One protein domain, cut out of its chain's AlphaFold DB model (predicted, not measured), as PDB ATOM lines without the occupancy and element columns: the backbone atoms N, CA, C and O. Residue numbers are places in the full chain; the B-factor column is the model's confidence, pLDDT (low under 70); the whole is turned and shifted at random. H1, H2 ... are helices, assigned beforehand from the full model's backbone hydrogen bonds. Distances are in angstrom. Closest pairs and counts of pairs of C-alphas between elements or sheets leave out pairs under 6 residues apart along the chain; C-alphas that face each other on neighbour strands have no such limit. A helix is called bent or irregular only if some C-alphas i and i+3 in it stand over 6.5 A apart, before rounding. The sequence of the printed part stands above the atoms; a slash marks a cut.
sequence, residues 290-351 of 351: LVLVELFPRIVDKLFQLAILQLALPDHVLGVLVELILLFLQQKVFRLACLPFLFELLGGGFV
ATOM      1  N   LEU A 290      18.588 -18.197  53.333       76.62
ATOM      2  CA  LEU A 290      18.156 -18.638  52.001       76.62
ATOM      3  C   LEU A 290      17.530 -17.497  51.192       76.62
ATOM      4  O   LEU A 290      17.893 -17.291  50.036       76.62
ATOM      5  N   VAL A 291      16.654 -16.707  51.820       78.69
ATOM      6  CA  VAL A 291      16.038 -15.531  51.188       78.69
ATOM      7  C   VAL A 291      17.102 -14.512  50.783       78.69
ATOM      8  O   VAL A 291      17.034 -13.959  49.687       78.69
ATOM      9  N   LEU A 292      18.111 -14.286  51.626       77.19
ATOM     10  CA  LEU A 292      19.181 -13.331  51.356       77.19
ATOM     11  C   LEU A 292      20.116 -13.830  50.247       77.19
ATOM     12  O   LEU A 292      20.451 -13.052  49.359       77.19
ATOM     13  N   VAL A 293      20.460 -15.121  50.229       82.31
ATOM     14  CA  VAL A 293      21.259 -15.746  49.161       82.31
ATOM     15  C   VAL A 293      20.523 -15.724  47.817       82.31
ATOM     16  O   VAL A 293      21.161 -15.500  46.789       82.31
ATOM     17  N   GLU A 294      19.197 -15.884  47.798       81.00
ATOM     18  CA  GLU A 294      18.419 -15.824  46.553       81.00
ATOM     19  C   GLU A 294      18.175 -14.379  46.068       81.00
ATOM     20  O   GLU A 294      18.226 -14.096  44.866       81.00
ATOM     21  N   LEU A 295      17.924 -13.435  46.982       81.25
ATOM     22  CA  LEU A 295      17.661 -12.033  46.631       81.25
ATOM     23  C   LEU A 295      18.925 -11.253  46.288       81.25
ATOM     24  O   LEU A 295      18.860 -10.372  45.432       81.25
ATOM     25  N   PHE A 296      20.054 -11.551  46.929       84.38
ATOM     26  CA  PHE A 296      21.287 -10.788  46.762       84.38
ATOM     27  C   PHE A 296      21.753 -10.683  45.299       84.38
ATOM     28  O   PHE A 296      21.894  -9.553  44.832       84.38
ATOM     29  N   PRO A 297      21.912 -11.775  44.524       82.25
ATOM     30  CA  PRO A 297      22.333 -11.667  43.126       82.25
ATOM     31  C   PRO A 297      21.322 -10.886  42.274       82.25
ATOM     32  O   PRO A 297      21.717 -10.042  41.476       82.25
ATOM     33  N   ARG A 298      20.012 -11.056  42.513       83.00
ATOM     34  CA  ARG A 298      18.967 -10.309  41.787       83.00
ATOM     35  C   ARG A 298      18.998  -8.809  42.094       83.00
ATOM     36  O   ARG A 298      18.739  -7.995  41.209       83.00
ATOM     37  N   ILE A 299      19.292  -8.436  43.340       82.69
ATOM     38  CA  ILE A 299      19.444  -7.036  43.751       82.69
ATOM     39  C   ILE A 299      20.715  -6.447  43.134       82.69
ATOM     40  O   ILE A 299      20.659  -5.345  42.595       82.69
ATOM     41  N   VAL A 300      21.830  -7.181  43.160       83.44
ATOM     42  CA  VAL A 300      23.105  -6.746  42.570       83.44
ATOM     43  C   VAL A 300      22.968  -6.527  41.062       83.44
ATOM     44  O   VAL A 300      23.363  -5.468  40.582       83.44
ATOM     45  N   ASP A 301      22.324  -7.440  40.332       82.25
ATOM     46  CA  ASP A 301      22.086  -7.285  38.890       82.25
ATOM     47  C   ASP A 301      21.231  -6.053  38.575       82.25
ATOM     48  O   ASP A 301      21.508  -5.308  37.633       82.25
ATOM     49  N   LYS A 302      20.195  -5.792  39.381       81.56
ATOM     50  CA  LYS A 302      19.334  -4.616  39.197       81.56
ATOM     51  C   LYS A 302      20.052  -3.320  39.547       81.56
ATOM     52  O   LYS A 302      19.913  -2.345  38.813       81.56
ATOM     53  N   LEU A 303      20.853  -3.314  40.610       80.06
ATOM     54  CA  LEU A 303      21.697  -2.175  40.968       80.06
ATOM     55  C   LEU A 303      22.772  -1.914  39.908       80.06
ATOM     56  O   LEU A 303      23.050  -0.756  39.607       80.06
ATOM     57  N   PHE A 304      23.320  -2.958  39.286       83.50
ATOM     58  CA  PHE A 304      24.256  -2.826  38.173       83.50
ATOM     59  C   PHE A 304      23.579  -2.247  36.921       83.50
ATOM     60  O   PHE A 304      24.101  -1.312  36.317       83.50
ATOM     61  N   GLN A 305      22.375  -2.716  36.573       85.25
ATOM     62  CA  GLN A 305      21.568  -2.124  35.494       85.25
ATOM     63  C   GLN A 305      21.258  -0.644  35.761       85.25
ATOM     64  O   GLN A 305      21.334   0.178  34.850       85.25
ATOM     65  N   LEU A 306      20.972  -0.288  37.015       80.38
ATOM     66  CA  LEU A 306      20.789   1.100  37.440       80.38
ATOM     67  C   LEU A 306      22.066   1.929  37.352       80.38
ATOM     68  O   LEU A 306      21.992   3.083  36.948       80.38
ATOM     69  N   ALA A 307      23.224   1.357  37.678       79.06
ATOM     70  CA  ALA A 307      24.514   2.026  37.530       79.06
ATOM     71  C   ALA A 307      24.872   2.284  36.054       79.06
ATOM     72  O   ALA A 307      25.503   3.286  35.732       79.06
ATOM     73  N   ILE A 308      24.428   1.421  35.136       86.38
ATOM     74  CA  ILE A 308      24.537   1.681  33.693       86.38
ATOM     75  C   ILE A 308      23.553   2.780  33.276       86.38
ATOM     76  O   ILE A 308      23.931   3.701  32.554       86.38
ATOM     77  N   LEU A 309      22.310   2.727  33.762       83.38
ATOM     78  CA  LEU A 309      21.289   3.742  33.477       83.38
ATOM     79  C   LEU A 309      21.690   5.132  34.013       83.38
ATOM     80  O   LEU A 309      21.371   6.148  33.400       83.38
ATOM     81  N   GLN A 310      22.440   5.174  35.118       83.94
ATOM     82  CA  GLN A 310      23.034   6.382  35.700       83.94
ATOM     83  C   GLN A 310      23.945   7.135  34.737       83.94
ATOM     84  O   GLN A 310      23.962   8.359  34.768       83.94
ATOM     85  N   LEU A 311      24.675   6.433  33.868       84.69
ATOM     86  CA  LEU A 311      25.542   7.077  32.877       84.69
ATOM     87  C   LEU A 311      24.745   7.804  31.783       84.69
ATOM     88  O   LEU A 311      25.305   8.639  31.079       84.69
ATOM     89  N   ALA A 312      23.456   7.489  31.636       88.06
ATOM     90  CA  ALA A 312      22.577   8.050  30.616       88.06
ATOM     91  C   ALA A 312      21.578   9.090  31.161       88.06
ATOM     92  O   ALA A 312      20.943   9.785  30.369       88.06
ATOM     93  N   LEU A 313      21.412   9.201  32.485       90.19
ATOM     94  CA  LEU A 313      20.399  10.051  33.118       90.19
ATOM     95  C   LEU A 313      21.021  11.258  33.836       90.19
ATOM     96  O   LEU A 313      22.048  11.116  34.495       90.19
ATOM     97  N   PRO A 314      20.380  12.438  33.783       91.50
ATOM     98  CA  PRO A 314      20.837  13.600  34.530       91.50
ATOM     99  C   PRO A 314      20.637  13.404  36.045       91.50
ATOM    100  O   PRO A 314      19.654  12.805  36.492       91.50
ATOM    101  N   ASP A 315      21.555  13.963  36.841       87.00
ATOM    102  CA  ASP A 315      21.702  13.708  38.287       87.00
ATOM    103  C   ASP A 315      20.416  13.880  39.118       87.00
ATOM    104  O   ASP A 315      20.205  13.180  40.111       87.00
ATOM    105  N   HIS A 316      19.531  14.796  38.721       86.00
ATOM    106  CA  HIS A 316      18.281  15.065  39.437       86.00
ATOM    107  C   HIS A 316      17.237  13.952  39.252       86.00
ATOM    108  O   HIS A 316      16.534  13.613  40.202       86.00
ATOM    109  N   VAL A 317      17.162  13.336  38.067       88.94
ATOM    110  CA  VAL A 317      16.257  12.199  37.805       88.94
ATOM    111  C   VAL A 317      16.744  10.963  38.547       88.94
ATOM    112  O   VAL A 317      15.956  10.161  39.048       88.94
ATOM    113  N   LEU A 318      18.061  10.837  38.672       87.06
ATOM    114  CA  LEU A 318      18.674   9.720  39.353       87.06
ATOM    115  C   LEU A 318      18.358   9.684  40.851       87.06
ATOM    116  O   LEU A 318      18.076   8.612  41.384       87.06
ATOM    117  N   GLY A 319      18.398  10.838  41.523       88.75
ATOM    118  CA  GLY A 319      18.045  10.929  42.941       88.75
ATOM    119  C   GLY A 319      16.637  10.395  43.206       88.75
ATOM    120  O   GLY A 319      16.460   9.515  44.048       88.75
ATOM    121  N   VAL A 320      15.669  10.842  42.401       90.38
ATOM    122  CA  VAL A 320      14.263  10.418  42.490       90.38
ATOM    123  C   VAL A 320      14.105   8.923  42.206       90.38
ATOM    124  O   VAL A 320      13.367   8.230  42.904       90.38
ATOM    125  N   LEU A 321      14.818   8.396  41.206       88.12
ATOM    126  CA  LEU A 321      14.742   6.982  40.847       88.12
ATOM    127  C   LEU A 321      15.290   6.084  41.967       88.12
ATOM    128  O   LEU A 321      14.650   5.098  42.329       88.12
ATOM    129  N   VAL A 322      16.443   6.439  42.544       87.69
ATOM    130  CA  VAL A 322      17.045   5.698  43.666       87.69
ATOM    131  C   VAL A 322      16.119   5.711  44.882       87.69
ATOM    132  O   VAL A 322      15.932   4.671  45.510       87.69
ATOM    133  N   GLU A 323      15.499   6.848  45.186       90.44
ATOM    134  CA  GLU A 323      14.552   6.970  46.296       90.44
ATOM    135  C   GLU A 323      13.303   6.097  46.084       90.44
ATOM    136  O   GLU A 323      12.920   5.339  46.976       90.44
ATOM    137  N   LEU A 324      12.735   6.089  44.873       89.44
ATOM    138  CA  LEU A 324      11.628   5.198  44.499       89.44
ATOM    139  C   LEU A 324      11.987   3.715  44.641       89.44
ATOM    140  O   LEU A 324      11.181   2.920  45.129       89.44
ATOM    141  N   ILE A 325      13.198   3.330  44.237       88.31
ATOM    142  CA  ILE A 325      13.670   1.945  44.349       88.31
ATOM    143  C   ILE A 325      13.860   1.549  45.811       88.31
ATOM    144  O   ILE A 325      13.490   0.437  46.188       88.31
ATOM    145  N   LEU A 326      14.399   2.445  46.640       88.00
ATOM    146  CA  LEU A 326      14.542   2.210  48.075       88.00
ATOM    147  C   LEU A 326      13.178   2.061  48.754       88.00
ATOM    148  O   LEU A 326      12.998   1.118  49.522       88.00
ATOM    149  N   LEU A 327      12.200   2.905  48.413       89.69
ATOM    150  CA  LEU A 327      10.827   2.787  48.913       89.69
ATOM    151  C   LEU A 327      10.172   1.468  48.479       89.69
ATOM    152  O   LEU A 327       9.538   0.790  49.291       89.69
ATOM    153  N   PHE A 328      10.366   1.056  47.226       89.69
ATOM    154  CA  PHE A 328       9.832  -0.210  46.722       89.69
ATOM    155  C   PHE A 328      10.485  -1.423  47.398       89.69
ATOM    156  O   PHE A 328       9.800  -2.377  47.779       89.69
ATOM    157  N   LEU A 329      11.807  -1.386  47.593       87.38
ATOM    158  CA  LEU A 329      12.538  -2.415  48.331       87.38
ATOM    159  C   LEU A 329      12.076  -2.476  49.786       87.38
ATOM    160  O   LEU A 329      11.809  -3.569  50.278       87.38
ATOM    161  N   GLN A 330      11.902  -1.331  50.444       89.19
ATOM    162  CA  GLN A 330      11.394  -1.262  51.811       89.19
ATOM    163  C   GLN A 330       9.990  -1.869  51.909       89.19
ATOM    164  O   GLN A 330       9.744  -2.692  52.788       89.19
ATOM    165  N   GLN A 331       9.091  -1.550  50.974       91.25
ATOM    166  CA  GLN A 331       7.744  -2.123  50.942       91.25
ATOM    167  C   GLN A 331       7.768  -3.642  50.718       91.25
ATOM    168  O   GLN A 331       7.002  -4.379  51.344       91.25
ATOM    169  N   LYS A 332       8.647  -4.133  49.838       86.06
ATOM    170  CA  LYS A 332       8.756  -5.565  49.534       86.06
ATOM    171  C   LYS A 332       9.370  -6.349  50.693       86.06
ATOM    172  O   LYS A 332       8.855  -7.412  51.031       86.06
ATOM    173  N   VAL A 333      10.416  -5.809  51.320       88.00
ATOM    174  CA  VAL A 333      11.026  -6.377  52.531       88.00
ATOM    175  C   VAL A 333      10.016  -6.383  53.673       88.00
ATOM    176  O   VAL A 333       9.870  -7.410  54.323       88.00
ATOM    177  N   PHE A 334       9.252  -5.305  53.860       87.31
ATOM    178  CA  PHE A 334       8.193  -5.245  54.869       87.31
ATOM    179  C   PHE A 334       7.123  -6.321  54.638       87.31
ATOM    180  O   PHE A 334       6.780  -7.056  55.557       87.31
ATOM    181  N   ARG A 335       6.650  -6.503  53.397       86.19
ATOM    182  CA  ARG A 335       5.689  -7.574  53.067       86.19
ATOM    183  C   ARG A 335       6.252  -8.973  53.317       86.19
ATOM    184  O   ARG A 335       5.536  -9.823  53.834       86.19
ATOM    185  N   LEU A 336       7.514  -9.208  52.960       84.31
ATOM    186  CA  LEU A 336       8.191 -10.489  53.188       84.31
ATOM    187  C   LEU A 336       8.438 -10.761  54.676       84.31
ATOM    188  O   LEU A 336       8.300 -11.901  55.100       84.31
ATOM    189  N   ALA A 337       8.758  -9.733  55.462       83.56
ATOM    190  CA  ALA A 337       8.963  -9.846  56.903       83.56
ATOM    191  C   ALA A 337       7.642 -10.029  57.669       83.56
ATOM    192  O   ALA A 337       7.602 -10.769  58.646       83.56
ATOM    193  N   CYS A 338       6.551  -9.404  57.217       84.50
ATOM    194  CA  CYS A 338       5.235  -9.548  57.844       84.50
ATOM    195  C   CYS A 338       4.515 -10.850  57.465       84.50
ATOM    196  O   CYS A 338       3.660 -11.295  58.222       84.50
ATOM    197  N   LEU A 339       4.841 -11.468  56.326       84.00
ATOM    198  CA  LEU A 339       4.250 -12.737  55.881       84.00
ATOM    199  C   LEU A 339       4.347 -13.873  56.920       84.00
ATOM    200  O   LEU A 339       3.305 -14.449  57.222       84.00
ATOM    201  N   PRO A 340       5.519 -14.191  57.506       79.25
ATOM    202  CA  PRO A 340       5.617 -15.240  58.524       79.25
ATOM    203  C   PRO A 340       4.832 -14.904  59.802       79.25
ATOM    204  O   PRO A 340       4.148 -15.775  60.327       79.25
ATOM    205  N   PHE A 341       4.824 -13.640  60.240       75.19
ATOM    206  CA  PHE A 341       4.002 -13.202  61.378       75.19
ATOM    207  C   PHE A 341       2.501 -13.330  61.101       75.19
ATOM    208  O   PHE A 341       1.735 -13.691  61.989       75.19
ATOM    209  N   LEU A 342       2.066 -13.050  59.870       75.75
ATOM    210  CA  LEU A 342       0.670 -13.209  59.471       75.75
ATOM    211  C   LEU A 342       0.268 -14.691  59.418       75.75
ATOM    212  O   LEU A 342      -0.865 -15.020  59.754       75.75
ATOM    213  N   PHE A 343       1.191 -15.574  59.020       77.94
ATOM    214  CA  PHE A 343       0.995 -17.025  59.052       77.94
ATOM    215  C   PHE A 343       0.868 -17.559  60.486       77.94
ATOM    216  O   PHE A 343      -0.029 -18.359  60.733       77.94
ATOM    217  N   GLU A 344       1.679 -17.075  61.435       77.94
ATOM    218  CA  GLU A 344       1.537 -17.417  62.863       77.94
ATOM    219  C   GLU A 344       0.242 -16.866  63.485       77.94
ATOM    220  O   GLU A 344      -0.371 -17.518  64.325       77.94
ATOM    221  N   LEU A 345      -0.214 -15.683  63.060       78.19
ATOM    222  CA  LEU A 345      -1.456 -15.075  63.556       78.19
ATOM    223  C   LEU A 345      -2.729 -15.712  62.978       78.19
ATOM    224  O   LEU A 345      -3.758 -15.729  63.652       78.19
ATOM    225  N   LEU A 346      -2.688 -16.200  61.732       83.62
ATOM    226  CA  LEU A 346      -3.844 -16.794  61.044       83.62
ATOM    227  C   LEU A 346      -3.934 -18.318  61.208       83.62
ATOM    228  O   LEU A 346      -5.014 -18.881  61.025       83.62
ATOM    229  N   GLY A 347      -2.831 -18.985  61.544       66.94
ATOM    230  CA  GLY A 347      -2.751 -20.433  61.707       66.94
ATOM    231  C   GLY A 347      -2.435 -20.813  63.146       66.94
ATOM    232  O   GLY A 347      -1.276 -20.865  63.537       66.94
ATOM    233  N   GLY A 348      -3.480 -21.098  63.922       56.50
ATOM    234  CA  GLY A 348      -3.363 -21.666  65.260       56.50
ATOM    235  C   GLY A 348      -2.585 -22.984  65.303       56.50
ATOM    236  O   GLY A 348      -2.361 -23.645  64.289       56.50
ATOM    237  N   GLY A 349      -2.201 -23.356  66.526       49.56
ATOM    238  CA  GLY A 349      -1.420 -24.546  66.825       49.56
ATOM    239  C   GLY A 349      -1.920 -25.805  66.123       49.56
ATOM    240  O   GLY A 349      -3.046 -26.247  66.325       49.56
ATOM    241  N   PHE A 350      -1.021 -26.407  65.360       46.34
ATOM    242  CA  PHE A 350      -0.977 -27.839  65.134       46.34
ATOM    243  C   PHE A 350       0.499 -28.242  65.139       46.34
ATOM    244  O   PHE A 350       1.194 -28.012  64.159       46.34
ATOM    245  N   VAL A 351       0.890 -28.800  66.294       44.66
ATOM    246  CA  VAL A 351       2.026 -29.697  66.595       44.66
ATOM    247  C   VAL A 351       3.424 -29.247  66.180       44.66
ATOM    248  O   VAL A 351       3.747 -29.279  64.975       44.66
TER     249      VAL A 351
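What this domain is: This is residues 290 to 351 of the 351 residues of an uncharacterized protein of Anopheles merus (UniProt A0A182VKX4). Two helices, H1 and then the longer H2, run nearly side by side in opposite ways, joined at one end by a tight turn into a narrow, loose U; H2 reaches well past H1 and ends in a short tail. The printed part has 62 residues, is all helix with no named strand, and is extended, with a radius of gyration of the C-alphas of 16.9 A. The C-alphas span 56 by 22 by 8 A, a rod.

Where its parts are: H1, residues 290 to 310, begins with C-alpha 290 at (18.156, -18.638, 52.001) and is 30.3 A long from first to last C-alpha. H2, residues 315 to 346, is 45.8 A long and ends with C-alpha 346 at (-3.844, -16.794, 61.044). Both are only just irregular: C-alphas 294 and 297 are 6.7 A apart, and C-alphas 337 and 340 are 6.6 A apart. H2 has a kink of 34 degrees near residue 340.

How they stand to each other: H1 and H2 are close but not clearly touching; their closest C-alphas, those of Gln 310 and Leu 318, are 6.6 A apart. They run opposite ways at a shallow tilt of 15 degrees. O i to N i+4 pairs within hydrogen-bond range number 15 of 17 in H1 and 25 of 28 in H2.

The domain as a whole: The two C-alphas farthest apart, those of Pro 314 and Val 351, are 57.1 A apart. The printed part has no cut, and its one link between helices is tight. Residues 347 to 351 have pLDDT under 70.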